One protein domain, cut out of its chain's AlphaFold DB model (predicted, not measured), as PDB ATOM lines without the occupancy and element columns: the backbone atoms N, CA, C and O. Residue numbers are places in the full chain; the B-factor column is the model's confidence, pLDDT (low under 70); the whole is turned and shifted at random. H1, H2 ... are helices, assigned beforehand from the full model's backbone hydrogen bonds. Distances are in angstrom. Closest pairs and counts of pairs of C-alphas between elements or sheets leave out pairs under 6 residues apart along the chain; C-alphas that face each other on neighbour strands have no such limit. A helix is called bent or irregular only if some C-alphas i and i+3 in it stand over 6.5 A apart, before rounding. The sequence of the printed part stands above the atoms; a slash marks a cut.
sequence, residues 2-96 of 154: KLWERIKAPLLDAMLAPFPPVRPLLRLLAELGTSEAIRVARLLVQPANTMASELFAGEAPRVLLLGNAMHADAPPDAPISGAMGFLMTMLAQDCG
ATOM      1  N   LYS A   2     -29.722  33.289  42.451       63.47
ATOM      2  CA  LYS A   2     -28.578  33.516  41.524       63.47
ATOM      3  C   LYS A   2     -28.818  33.168  40.042       63.47
ATOM      4  O   LYS A   2     -28.315  33.881  39.186       63.47
ATOM      5  N   LEU A   3     -29.551  32.094  39.729       64.69
ATOM      6  CA  LEU A   3     -29.890  31.753  38.335       64.69
ATOM      7  C   LEU A   3     -30.911  32.743  37.755       64.69
ATOM      8  O   LEU A   3     -30.719  33.217  36.648       64.69
ATOM      9  N   TRP A   4     -31.936  33.083  38.540       69.44
ATOM     10  CA  TRP A   4     -33.011  34.027  38.210       69.44
ATOM     11  C   TRP A   4     -32.487  35.375  37.712       69.44
ATOM     12  O   TRP A   4     -32.742  35.752  36.573       69.44
ATOM     13  N   GLU A   5     -31.649  36.029  38.519       70.81
ATOM     14  CA  GLU A   5     -31.039  37.317  38.164       70.81
ATOM     15  C   GLU A   5     -30.132  37.221  36.930       70.81
ATOM     16  O   GLU A   5     -30.008  38.175  36.169       70.81
ATOM     17  N   ARG A   6     -29.507  36.057  36.701       68.06
ATOM     18  CA  ARG A   6     -28.588  35.846  35.573       68.06
ATOM     19  C   ARG A   6     -29.298  35.591  34.249       68.06
ATOM     20  O   ARG A   6     -28.782  36.000  33.219       68.06
ATOM     21  N   ILE A   7     -30.439  34.902  34.252       68.81
ATOM     22  CA  ILE A   7     -31.151  34.557  33.009       68.81
ATOM     23  C   ILE A   7     -32.190  35.591  32.609       68.81
ATOM     24  O   ILE A   7     -32.562  35.625  31.444       68.81
ATOM     25  N   LYS A   8     -32.633  36.445  33.537       73.69
ATOM     26  CA  LYS A   8     -33.697  37.425  33.310       73.69
ATOM     27  C   LYS A   8     -33.472  38.292  32.072       73.69
ATOM     28  O   LYS A   8     -34.277  38.245  31.146       73.69
ATOM     29  N   ALA A   9     -32.397  39.080  32.053       72.69
ATOM     30  CA  ALA A   9     -32.134  40.009  30.952       72.69
ATOM     31  C   ALA A   9     -31.867  39.276  29.618       72.69
ATOM     32  O   ALA A   9     -32.547  39.582  28.639       72.69
ATOM     33  N   PRO A  10     -31.005  38.242  29.569       68.19
ATOM     34  CA  PRO A  10     -30.785  37.469  28.346       68.19
ATOM     35  C   PRO A  10     -32.031  36.750  27.800       68.19
ATOM     36  O   PRO A  10     -32.207  36.669  26.585       68.19
ATOM     37  N   LEU A  11     -32.899  36.220  28.672       70.56
ATOM     38  CA  LEU A  11     -34.133  35.535  28.273       70.56
ATOM     39  C   LEU A  11     -35.153  36.520  27.691       70.56
ATOM     40  O   LEU A  11     -35.746  36.237  26.651       70.56
ATOM     41  N   LEU A  12     -35.317  37.690  28.320       72.69
ATOM     42  CA  LEU A  12     -36.177  38.755  27.799       72.69
ATOM     43  C   LEU A  12     -35.677  39.263  26.442       72.69
ATOM     44  O   LEU A  12     -36.466  39.368  25.503       72.69
ATOM     45  N   ASP A  13     -34.371  39.490  26.304       71.12
ATOM     46  CA  ASP A  13     -33.762  39.910  25.039       71.12
ATOM     47  C   ASP A  13     -33.932  38.857  23.937       71.12
ATOM     48  O   ASP A  13     -34.217  39.198  22.789       71.12
ATOM     49  N   ALA A  14     -33.776  37.570  24.262       69.19
ATOM     50  CA  ALA A  14     -33.949  36.489  23.296       69.19
ATOM     51  C   ALA A  14     -35.391  36.374  22.794       69.19
ATOM     52  O   ALA A  14     -35.601  36.085  21.616       69.19
ATOM     53  N   MET A  15     -36.371  36.623  23.663       69.75
ATOM     54  CA  MET A  15     -37.785  36.535  23.308       69.75
ATOM     55  C   MET A  15     -38.319  37.762  22.575       69.75
ATOM     56  O   MET A  15     -39.201  37.625  21.732       69.75
ATOM     57  N   LEU A  16     -37.787  38.950  22.864       76.06
ATOM     58  CA  LEU A  16     -38.200  40.195  22.209       76.06
ATOM     59  C   LEU A  16     -37.426  40.479  20.909       76.06
ATOM     60  O   LEU A  16     -37.764  41.414  20.179       76.06
ATOM     61  N   ALA A  17     -36.385  39.700  20.600       70.75
ATOM     62  CA  ALA A  17     -35.581  39.882  19.398       70.75
ATOM     63  C   ALA A  17     -36.298  39.421  18.108       70.75
ATOM     64  O   ALA A  17     -37.073  38.462  18.128       70.75
ATOM     65  N   PRO A  18     -35.995  40.043  16.947       69.12
ATOM     66  CA  PRO A  18     -36.497  39.589  15.654       69.12
ATOM     67  C   PRO A  18     -36.100  38.135  15.377       69.12
ATOM     68  O   PRO A  18     -34.940  37.754  15.553       69.12
ATOM     69  N   PHE A  19     -37.051  37.331  14.901       62.53
ATOM     70  CA  PHE A  19     -36.785  35.940  14.553       62.53
ATOM     71  C   PHE A  19     -35.928  35.831  13.274       62.53
ATOM     72  O   PHE A  19     -36.237  36.510  12.290       62.53
ATOM     73  N   PRO A  20     -34.903  34.952  13.235       57.56
ATOM     74  CA  PRO A  20     -34.440  34.073  14.316       57.56
ATOM     75  C   PRO A  20     -33.482  34.776  15.310       57.56
ATOM     76  O   PRO A  20     -32.537  35.447  14.881       57.56
ATOM     77  N   PRO A  21     -33.637  34.575  16.639       61.47
ATOM     78  CA  PRO A  21     -32.862  35.275  17.669       61.47
ATOM     79  C   PRO A  21     -31.487  34.622  17.908       61.47
ATOM     80  O   PRO A  21     -31.141  34.209  19.015       61.47
ATOM     81  N   VAL A  22     -30.659  34.538  16.865       72.38
ATOM     82  CA  VAL A  22     -29.362  33.837  16.917       72.38
ATOM     83  C   VAL A  22     -28.362  34.546  17.840       72.38
ATOM     84  O   VAL A  22     -27.648  33.905  18.608       72.38
ATOM     85  N   ARG A  23     -28.309  35.885  17.801       67.25
ATOM     86  CA  ARG A  23     -27.344  36.671  18.596       67.25
ATOM     87  C   ARG A  23     -27.632  36.634  20.106       67.25
ATOM     88  O   ARG A  23     -26.682  36.403  20.851       67.25
ATOM     89  N   PRO A  24     -28.882  36.830  20.574       63.97
ATOM     90  CA  PRO A  24     -29.213  36.655  21.988       63.97
ATOM     91  C   PRO A  24     -28.920  35.241  22.490       63.97
ATOM     92  O   PRO A  24     -28.345  35.087  23.560       63.97
ATOM     93  N   LEU A  25     -29.226  34.217  21.685       65.62
ATOM     94  CA  LEU A  25     -28.987  32.822  22.055       65.62
ATOM     95  C   LEU A  25     -27.490  32.511  22.224       65.62
ATOM     96  O   LEU A  25     -27.103  31.840  23.176       65.62
ATOM     97  N   LEU A  26     -26.633  33.039  21.345       69.75
ATOM     98  CA  LEU A  26     -25.178  32.884  21.468       69.75
ATOM     99  C   LEU A  26     -24.601  33.633  22.679       69.75
ATOM    100  O   LEU A  26     -23.692  33.119  23.324       69.75
ATOM    101  N   ARG A  27     -25.126  34.820  23.017       69.62
ATOM    102  CA  ARG A  27     -24.717  35.553  24.233       69.62
ATOM    103  C   ARG A  27     -25.135  34.821  25.501       69.62
ATOM    104  O   ARG A  27     -24.314  34.655  26.394       69.62
ATOM    105  N   LEU A  28     -26.367  34.316  25.530       67.56
ATOM    106  CA  LEU A  28     -26.883  33.472  26.603       67.56
ATOM    107  C   LEU A  28     -25.938  32.279  26.836       67.56
ATOM    108  O   LEU A  28     -25.458  32.077  27.945       67.56
ATOM    109  N   LEU A  29     -25.579  31.549  25.776       69.88
ATOM    110  CA  LEU A  29     -24.645  30.420  25.861       69.88
ATOM    111  C   LEU A  29     -23.219  30.817  26.281       69.88
ATOM    112  O   LEU A  29     -22.541  30.012  26.910       69.88
ATOM    113  N   ALA A  30     -22.753  32.024  25.950       70.44
ATOM    114  CA  ALA A  30     -21.431  32.510  26.350       70.44
ATOM    115  C   ALA A  30     -21.372  32.956  27.827       70.44
ATOM    116  O   ALA A  30     -20.328  32.835  28.465       70.44
ATOM    117  N   GLU A  31     -22.478  33.461  28.382       69.75
ATOM    118  CA  GLU A  31     -22.573  33.942  29.772       69.75
ATOM    119  C   GLU A  31     -22.941  32.837  30.780       69.75
ATOM    120  O   GLU A  31     -22.671  32.935  31.989       69.75
ATOM    121  N   LEU A  32     -23.568  31.764  30.295       66.19
ATOM    122  CA  LEU A  32     -23.926  30.586  31.073       66.19
ATOM    123  C   LEU A  32     -22.822  29.534  30.922       66.19
ATOM    124  O   LEU A  32     -22.598  28.999  29.844       66.19
ATOM    125  N   GLY A  33     -22.137  29.197  32.019       72.69
ATOM    126  CA  GLY A  33     -21.242  28.034  32.037       72.69
ATOM    127  C   GLY A  33     -21.979  26.755  31.606       72.69
ATOM    128  O   GLY A  33     -23.207  26.689  31.674       72.69
ATOM    129  N   THR A  34     -21.244  25.719  31.196       72.31
ATOM    130  CA  THR A  34     -21.798  24.481  30.604       72.31
ATOM    131  C   THR A  34     -22.928  23.840  31.419       72.31
ATOM    132  O   THR A  34     -23.917  23.389  30.844       72.31
ATOM    133  N   SER A  35     -22.837  23.849  32.753       70.25
ATOM    134  CA  SER A  35     -23.885  23.324  33.640       70.25
ATOM    135  C   SER A  35     -25.190  24.126  33.575       70.25
ATOM    136  O   SER A  35     -26.278  23.552  33.522       70.25
ATOM    137  N   GLU A  36     -25.096  25.454  33.545       69.44
ATOM    138  CA  GLU A  36     -26.261  26.337  33.526       69.44
ATOM    139  C   GLU A  36     -26.883  26.405  32.127       69.44
ATOM    140  O   GLU A  36     -28.103  26.489  32.006       69.44
ATOM    141  N   ALA A  37     -26.073  26.273  31.072       71.81
ATOM    142  CA  ALA A  37     -26.554  26.163  29.698       71.81
ATOM    143  C   ALA A  37     -27.445  24.924  29.505       71.81
ATOM    144  O   ALA A  37     -28.521  25.031  28.920       71.81
ATOM    145  N   ILE A  38     -27.060  23.769  30.063       77.19
ATOM    146  CA  ILE A  38     -27.889  22.549  30.038       77.19
ATOM    147  C   ILE A  38     -29.198  22.765  30.804       77.19
ATOM    148  O   ILE A  38     -30.263  22.331  30.363       77.19
ATOM    149  N   ARG A  39     -29.141  23.465  31.939       74.00
ATOM    150  CA  ARG A  39     -30.324  23.749  32.756       74.00
ATOM    151  C   ARG A  39     -31.309  24.679  32.046       74.00
ATOM    152  O   ARG A  39     -32.512  24.437  32.099       74.00
ATOM    153  N   VAL A  40     -30.804  25.697  31.353       71.56
ATOM    154  CA  VAL A  40     -31.608  26.603  30.521       71.56
ATOM    155  C   VAL A  40     -32.146  25.883  29.288       71.56
ATOM    156  O   VAL A  40     -33.322  26.023  28.977       71.56
ATOM    157  N   ALA A  41     -31.342  25.051  28.624       77.00
ATOM    158  CA  ALA A  41     -31.807  24.244  27.498       77.00
ATOM    159  C   ALA A  41     -32.954  23.312  27.911       77.00
ATOM    160  O   ALA A  41     -33.974  23.259  27.229       77.00
ATOM    161  N   ARG A  42     -32.832  22.644  29.067       80.62
ATOM    162  CA  ARG A  42     -33.912  21.835  29.645       80.62
ATOM    163  C   ARG A  42     -35.150  22.685  29.932       80.62
ATOM    164  O   ARG A  42     -36.238  22.289  29.536       80.62
ATOM    165  N   LEU A  43     -34.992  23.858  30.551       76.06
ATOM    166  CA  LEU A  43     -36.097  24.791  30.807       76.06
ATOM    167  C   LEU A  43     -36.840  25.172  29.513       76.06
ATOM    168  O   LEU A  43     -38.067  25.199  29.513       76.06
ATOM    169  N   LEU A  44     -36.110  25.426  28.422       75.81
ATOM    170  CA  LEU A  44     -36.664  25.852  27.131       75.81
ATOM    171  C   LEU A  44     -37.492  24.777  26.421       75.81
ATOM    172  O   LEU A  44     -38.386  25.120  25.657       75.81
ATOM    173  N   VAL A  45     -37.205  23.494  26.643       83.25
ATOM    174  CA  VAL A  45     -37.886  22.394  25.933       83.25
ATOM    175  C   VAL A  45     -38.869  21.624  26.810       83.25
ATOM    176  O   VAL A  45     -39.717  20.906  26.286       83.25
ATOM    177  N   GLN A  46     -38.778  21.769  28.132       89.25
ATOM    178  CA  GLN A  46     -39.576  21.002  29.080       89.25
ATOM    179  C   GLN A  46     -41.032  21.506  29.156       89.25
ATOM    180  O   GLN A  46     -41.259  22.706  29.344       89.25
ATOM    181  N   PRO A  47     -42.025  20.599  29.078       93.06
ATOM    182  CA  PRO A  47     -43.424  20.927  29.325       93.06
ATOM    183  C   PRO A  47     -43.693  21.447  30.745       93.06
ATOM    184  O   PRO A  47     -43.041  21.041  31.716       93.06
ATOM    185  N   ALA A  48     -44.681  22.329  30.886       92.06
ATOM    186  CA  ALA A  48     -45.028  22.973  32.149       92.06
ATOM    187  C   ALA A  48     -45.575  21.980  33.180       92.06
ATOM    188  O   ALA A  48     -45.263  22.101  34.362       92.06
ATOM    189  N   ASN A  49     -46.349  20.977  32.756       93.31
ATOM    190  CA  ASN A  49     -46.874  19.930  33.640       93.31
ATOM    191  C   ASN A  49     -45.762  19.075  34.271       93.31
ATOM    192  O   ASN A  49     -45.786  18.836  35.479       93.31
ATOM    193  N   THR A  50     -44.753  18.688  33.488       93.38
ATOM    194  CA  THR A  50     -43.557  17.985  33.966       93.38
ATOM    195  C   THR A  50     -42.735  18.883  34.882       93.38
ATOM    196  O   THR A  50     -42.283  18.462  35.938       93.38
ATOM    197  N   MET A  51     -42.560  20.153  34.519       91.56
ATOM    198  CA  MET A  51     -41.837  21.113  35.354       91.56
ATOM    199  C   MET A  51     -42.516  21.356  36.702       91.56
ATOM    200  O   MET A  51     -41.852  21.366  37.737       91.56
ATOM    201  N   ALA A  52     -43.838  21.501  36.708       93.06
ATOM    202  CA  ALA A  52     -44.621  21.682  37.919       93.06
ATOM    203  C   ALA A  52     -44.513  20.461  38.849       93.06
ATOM    204  O   ALA A  52     -44.353  20.621  40.063       93.06
ATOM    205  N   SER A  53     -44.583  19.244  38.297       92.69
ATOM    206  CA  SER A  53     -44.500  18.015  39.090       92.69
ATOM    207  C   SER A  53     -43.105  17.773  39.672       92.69
ATOM    208  O   SER A  53     -43.013  17.344  40.821       92.69
ATOM    209  N   GLU A  54     -42.045  18.099  38.924       91.94
ATOM    210  CA  GLU A  54     -40.650  17.943  39.350       91.94
ATOM    211  C   GLU A  54     -40.208  18.987  40.385       91.94
ATOM    212  O   GLU A  54     -39.476  18.657  41.317       91.94
ATOM    213  N   LEU A  55     -40.613  20.251  40.223       89.38
ATOM    214  CA  LEU A  55     -40.127  21.347  41.072       89.38
ATOM    215  C   LEU A  55     -40.885  21.482  42.391       89.38
ATOM    216  O   LEU A  55     -40.340  22.017  43.357       89.38
ATOM    217  N   PHE A  56     -42.139  21.039  42.440       93.88
ATOM    218  CA  PHE A  56     -43.017  21.315  43.567       93.88
ATOM    219  C   PHE A  56     -43.770  20.071  44.008       93.88
ATOM    220  O   PHE A  56     -44.315  19.350  43.180       93.88
ATOM    221  N   ALA A  57     -43.870  19.865  45.321       93.12
ATOM    222  CA  ALA A  57     -44.745  18.851  45.909       93.12
ATOM    223  C   ALA A  57     -46.173  19.379  46.159       93.12
ATOM    224  O   ALA A  57     -47.130  18.614  46.088       93.12
ATOM    225  N   GLY A  58     -46.318  20.681  46.441       94.50
ATOM    226  CA  GLY A  58     -47.600  21.315  46.762       94.50
ATOM    227  C   GLY A  58     -48.413  21.717  45.531       94.50
ATOM    228  O   GLY A  58     -47.856  22.055  44.489       94.50
ATOM    229  N   GLU A  59     -49.737  21.738  45.668       94.81
ATOM    230  CA  GLU A  59     -50.665  22.088  44.585       94.81
ATOM    231  C   GLU A  59     -50.586  23.570  44.188       94.81
ATOM    232  O   GLU A  59     -50.453  23.888  43.009       94.81
ATOM    233  N   ALA A  60     -50.579  24.487  45.160       95.00
ATOM    234  CA  ALA A  60     -50.565  25.931  44.911       95.00
ATOM    235  C   ALA A  60     -49.440  26.420  43.965       95.00
ATOM    236  O   ALA A  60     -49.746  27.104  42.986       95.00
ATOM    237  N   PRO A  61     -48.150  26.074  44.169       92.50
ATOM    238  CA  PRO A  61     -47.090  26.494  43.247       92.50
ATOM    239  C   PRO A  61     -47.192  25.832  41.865       92.50
ATOM    240  O   PRO A  61     -46.788  26.437  40.871       92.50
ATOM    241  N   ARG A  62     -47.770  24.624  41.770       94.50
ATOM    242  CA  ARG A  62     -48.039  23.973  40.478       94.50
ATOM    243  C   ARG A  62     -49.104  24.735  39.700       94.50
ATOM    244  O   ARG A  62     -48.886  25.043  38.534       94.50
ATOM    245  N   VAL A  63     -50.210  25.089  40.355       94.62
ATOM    246  CA  VAL A  63     -51.288  25.893  39.757       94.62
ATOM    247  C   VAL A  63     -50.761  27.254  39.309       94.62
ATOM    248  O   VAL A  63     -51.076  27.687  38.205       94.62
ATOM    249  N   LEU A  64     -49.907  27.900  40.110       92.88
ATOM    250  CA  LEU A  64     -49.287  29.170  39.733       92.88
ATOM    251  C   LEU A  64     -48.446  29.040  38.453       92.88
ATOM    252  O   LEU A  64     -48.617  29.838  37.533       92.88
ATOM    253  N   LEU A  65     -47.560  28.041  38.371       92.81
ATOM    254  CA  LEU A  65     -46.706  27.840  37.195       92.81
ATOM    255  C   LEU A  65     -47.534  27.509  35.943       92.81
ATOM    256  O   LEU A  65     -47.314  28.090  34.881       92.81
ATOM    257  N   LEU A  66     -48.497  26.594  36.076       94.44
ATOM    258  CA  LEU A  66     -49.360  26.157  34.979       94.44
ATOM    259  C   LEU A  66     -50.277  27.277  34.485       94.44
ATOM    260  O   LEU A  66     -50.396  27.478  33.278       94.44
ATOM    261  N   GLY A  67     -50.870  28.049  35.398       93.00
ATOM    262  CA  GLY A  67     -51.697  29.202  35.050       93.00
ATOM    263  C   GLY A  67     -50.909  30.260  34.281       93.00
ATOM    264  O   GLY A  67     -51.403  30.792  33.293       93.00
ATOM    265  N   ASN A  68     -49.654  30.505  34.667       93.44
ATOM    266  CA  ASN A  68     -48.756  31.405  33.944       93.44
ATOM    267  C   ASN A  68     -48.387  30.888  32.543       93.44
ATOM    268  O   ASN A  68     -48.303  31.680  31.608       93.44
ATOM    269  N   ALA A  69     -48.199  29.575  32.375       92.00
ATOM    270  CA  ALA A  69     -47.960  28.982  31.058       92.00
ATOM    271  C   ALA A  69     -49.187  29.144  30.142       92.00
ATOM    272  O   ALA A  69     -49.058  29.592  29.005       92.00
ATOM    273  N   MET A  70     -50.381  28.861  30.666       92.94
ATOM    274  CA  MET A  70     -51.639  29.001  29.925       92.94
ATOM    275  C   MET A  70     -51.997  30.459  29.628       92.94
ATOM    276  O   MET A  70     -52.578  30.735  28.588       92.94
ATOM    277  N   HIS A  71     -51.629  31.400  30.504       91.12
ATOM    278  CA  HIS A  71     -51.800  32.835  30.254       91.12
ATOM    279  C   HIS A  71     -50.993  33.316  29.039       91.12
ATOM    280  O   HIS A  71     -51.361  34.294  28.400       91.12
ATOM    281  N   ALA A  72     -49.905  32.619  28.709       86.44
ATOM    282  CA  ALA A  72     -49.131  32.852  27.499       86.44
ATOM    283  C   ALA A  72     -49.652  32.067  26.276       86.44
ATOM    284  O   ALA A  72     -48.914  31.907  25.305       86.44
ATOM    285  N   ASP A  73     -50.877  31.534  26.342       88.62
ATOM    286  CA  ASP A  73     -51.506  30.686  25.322       88.62
ATOM    287  C   ASP A  73     -50.704  29.413  24.976       88.62
ATOM    288  O   ASP A  73     -50.863  28.825  23.904       88.62
ATOM    289  N   ALA A  74     -49.846  28.948  25.893       86.44
ATOM    290  CA  ALA A  74     -49.098  27.705  25.738       86.44
ATOM    291  C   ALA A  74     -49.832  26.541  26.433       86.44
ATOM    292  O   ALA A  74     -50.032  26.592  27.653       86.44
ATOM    293  N   PRO A  75     -50.201  25.463  25.708       90.75
ATOM    294  CA  PRO A  75     -50.749  24.260  26.330       90.75
ATOM    295  C   PRO A  75     -49.779  23.693  27.383       90.75
ATOM    296  O   PRO A  75     -48.577  23.650  27.118       90.75
ATOM    297  N   PRO A  76     -50.250  23.233  28.558       89.56
ATOM    298  CA  PRO A  76     -49.385  22.750  29.644       89.56
ATOM    299  C   PRO A  76     -48.418  21.610  29.295       89.56
ATOM    300  O   PRO A  76     -47.440  21.392  30.010       89.56
ATOM    301  N   ASP A  77     -48.721  20.852  28.247       91.62
ATOM    302  CA  ASP A  77     -47.975  19.700  27.744       91.62
ATOM    303  C   ASP A  77     -47.123  20.021  26.502       91.62
ATOM    304  O   ASP A  77     -46.315  19.193  26.077       91.62
ATOM    305  N   ALA A  78     -47.250  21.226  25.935       88.12
ATOM    306  CA  ALA A  78     -46.477  21.632  24.770       88.12
ATOM    307  C   ALA A  78     -44.988  21.817  25.121       88.12
ATOM    308  O   ALA A  78     -44.669  22.349  26.195       88.12
ATOM    309  N   PRO A  79     -44.058  21.478  24.207       79.94
ATOM    310  CA  PRO A  79     -42.675  21.935  24.306       79.94
ATOM    311  C   PRO A  79     -42.658  23.465  24.442       79.94
ATOM    312  O   PRO A  79     -43.432  24.130  23.760       79.94
ATOM    313  N   ILE A  80     -41.798  24.019  25.305       83.69
ATOM    314  CA  ILE A  80     -41.677  25.463  25.639       83.69
ATOM    315  C   ILE A  80     -42.654  25.970  26.712       83.69
ATOM    316  O   ILE A  80     -42.359  26.968  27.374       83.69
ATOM    317  N   SER A  81     -43.763  25.279  26.987       88.44
ATOM    318  CA  SER A  81     -44.749  25.755  27.976       88.44
ATOM    319  C   SER A  81     -44.155  25.985  29.373       88.44
ATOM    320  O   SER A  81     -44.515  26.954  30.042       88.44
ATOM    321  N   GLY A  82     -43.190  25.163  29.801       89.00
ATOM    322  CA  GLY A  82     -42.484  25.362  31.065       89.00
ATOM    323  C   GLY A  82     -41.651  26.645  31.092       89.00
ATOM    324  O   GLY A  82     -41.662  27.364  32.091       89.00
ATOM    325  N   ALA A  83     -41.002  26.989  29.977       86.31
ATOM    326  CA  ALA A  83     -40.256  28.236  29.834       86.31
ATOM    327  C   ALA A  83     -41.176  29.460  29.929       86.31
ATOM    328  O   ALA A  83     -40.839  30.422  30.618       86.31
ATOM    329  N   MET A  84     -42.356  29.401  29.300       88.06
ATOM    330  CA  MET A  84     -43.359  30.470  29.379       88.06
ATOM    331  C   MET A  84     -43.910  30.628  30.796       88.06
ATOM    332  O   MET A  84     -43.943  31.740  31.319       88.06
ATOM    333  N   GLY A  85     -44.272  29.521  31.454       90.12
ATOM    334  CA  GLY A  85     -44.739  29.550  32.842       90.12
ATOM    335  C   GLY A  85     -43.694  30.131  33.791       90.12
ATOM    336  O   GLY A  85     -44.012  30.966  34.642       90.12
ATOM    337  N   PHE A  86     -42.429  29.746  33.608       88.56
ATOM    338  CA  PHE A  86     -41.309  30.270  34.380       88.56
ATOM    339  C   PHE A  86     -41.091  31.770  34.138       88.56
ATOM    340  O   PHE A  86     -41.005  32.535  35.096       88.56
ATOM    341  N   LEU A  87     -41.050  32.207  32.877       86.44
ATOM    342  CA  LEU A  87     -40.867  33.609  32.495       86.44
ATOM    343  C   LEU A  87     -41.977  34.514  33.025       86.44
ATOM    344  O   LEU A  87     -41.698  35.586  33.556       86.44
ATOM    345  N   MET A  88     -43.234  34.099  32.879       88.38
ATOM    346  CA  MET A  88     -44.367  34.904  33.326       88.38
ATOM    347  C   MET A  88     -44.400  34.983  34.853       88.38
ATOM    348  O   MET A  88     -44.572  36.066  35.403       88.38
ATOM    349  N   THR A  89     -44.074  33.886  35.549       90.31
ATOM    350  CA  THR A  89     -43.853  33.915  37.006       90.31
ATOM    351  C   THR A  89     -42.694  34.848  37.378       90.31
ATOM    352  O   THR A  89     -42.749  35.519  38.408       90.31
ATOM    353  N   MET A  90     -41.664  34.940  36.531       86.81
ATOM    354  CA  MET A  90     -40.546  35.857  36.738       86.81
ATOM    355  C   MET A  90     -40.930  37.320  36.636       86.81
ATOM    356  O   MET A  90     -40.682  38.094  37.559       86.81
ATOM    357  N   LEU A  91     -41.623  37.680  35.568       85.19
ATOM    358  CA  LEU A  91     -42.136  39.031  35.388       85.19
ATOM    359  C   LEU A  91     -43.148  39.414  36.479       85.19
ATOM    360  O   LEU A  91     -43.146  40.556  36.939       85.19
ATOM    361  N   ALA A  92     -43.962  38.456  36.932       88.12
ATOM    362  CA  ALA A  92     -44.894  38.635  38.040       88.12
ATOM    363  C   ALA A  92     -44.192  39.067  39.329       88.12
ATOM    364  O   ALA A  92     -44.617  40.023  39.970       88.12
ATOM    365  N   GLN A  93     -43.131  38.355  39.717       87.62
ATOM    366  CA  GLN A  93     -42.409  38.634  40.959       87.62
ATOM    367  C   GLN A  93     -41.609  39.931  40.881       87.62
ATOM    368  O   GLN A  93     -41.539  40.660  41.865       87.62
ATOM    369  N   ASP A  94     -41.033  40.228  39.717       84.50
ATOM    370  CA  ASP A  94     -40.153  41.381  39.559       84.50
ATOM    371  C   ASP A  94     -40.920  42.698  39.395       84.50
ATOM    372  O   ASP A  94     -40.495  43.733  39.907       84.50
ATOM    373  N   CYS A  95     -42.033  42.671  38.658       83.62
ATOM    374  CA  CYS A  95     -42.772  43.873  38.266       83.62
ATOM    375  C   CYS A  95     -44.191  43.936  38.848       83.62
ATOM    376  O   CYS A  95     -44.860  44.956  38.693       83.62
ATOM    377  N   GLY A  96     -44.677  42.869  39.491       85.69
ATOM    378  CA  GLY A  96     -45.965  42.863  40.190       85.69
ATOM    379  C   GLY A  96     -47.204  42.918  39.293       85.69
ATOM    380  O   GLY A  96     -48.243  43.368  39.763       85.69
TER     381      GLY A  96
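AT A GLANCE: This is residues 2 to 96 of the 154 residues of the protein "Putative dehydrogenase" of Mycobacterium intracellulare (UniProt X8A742). Two helical hairpins lie at the two ends of the longest axis, H1 with H2 at one end and H4 with H5 at the other; H6 crosses H5 on the inward side of the second hairpin, and H3 runs from beside the first hairpin to the beginning of H6. The H1 and H2 lobe is only loosely joined to the lobe of H4, H5 and H6. The printed part has 95 residues with six named helices, H1 to H6 in that order, and no named strand; its class is all helix. It is compact, with a radius of gyration of the C-alphas of 13.1 A, and the C-alphas span 37 by 27 by 26 A.

HOW THE PARTS SIT: Start at H6, residues 81 to 95, the hub, which touches three other helices. Look at Ala 69 and Gly 85, whose C-alphas, 3.7 A apart, are the closest of H6 and H5, residues 59 to 71; these helices touch and stand about perpendicular at 82 degrees. H6, with residues 81 to 85 alone, touches H4, residues 48 to 55, at a steep tilt of 69.8 degrees, only just short of perpendicular; the closest C-alphas are those of Ala 48 and Gly 82, 3.7 A apart. H4 and H5 form a helical hairpin, opposite ways at a shallow tilt of 30 degrees, closest at C-alphas 52 and 62, 4.8 A apart. H3, residues 34 to 45, and H6 touch only at their ends, where the closest C-alphas, those of Leu 44 and Ala 83, are 5.1 A apart. H1, residues 2 to 16, and H2, residues 22 to 31, form another helical hairpin, opposite ways at a shallow tilt of 11 degrees; the closest C-alphas, those of Ala 14 and Pro 24, are 4.9 A apart. H1 and H6 are close but not clearly touching, with the closest C-alphas, Lys 8 and Met 90, 7.8 A apart. In H2, H3, H4, H5 and H6 every O i to N i+4 pair is within hydrogen-bond range; in H1 8 of 11 are.

IN THESE COORDINATES: Find C-alpha 81 at (-44.749, 25.755, 27.976); from there H6 runs 20.9 A to C-alpha 95 at (-42.772, 43.873, 38.266). H5 measures 17.9 A from C-alpha 59 to 71, and H3 16.9 A from C-alpha 34 to 45. H1 begins at C-alpha 2, (-28.578, 33.516, 41.524), and measures 22.6 A; it is irregular, with C-alphas 6 and 9 7.2 A apart. H2 has 10 residues, and H4 has 8.

THE WHOLE: The two C-alphas farthest apart, those of Arg 23 and Gly 58, are 37.9 A apart. The printed part has no cut and no long link. Mean pLDDT of the printed part is 81.0; look for values under 70 in 22 residues, among them residues 2 to 4, 18 to 21 and 23 to 29.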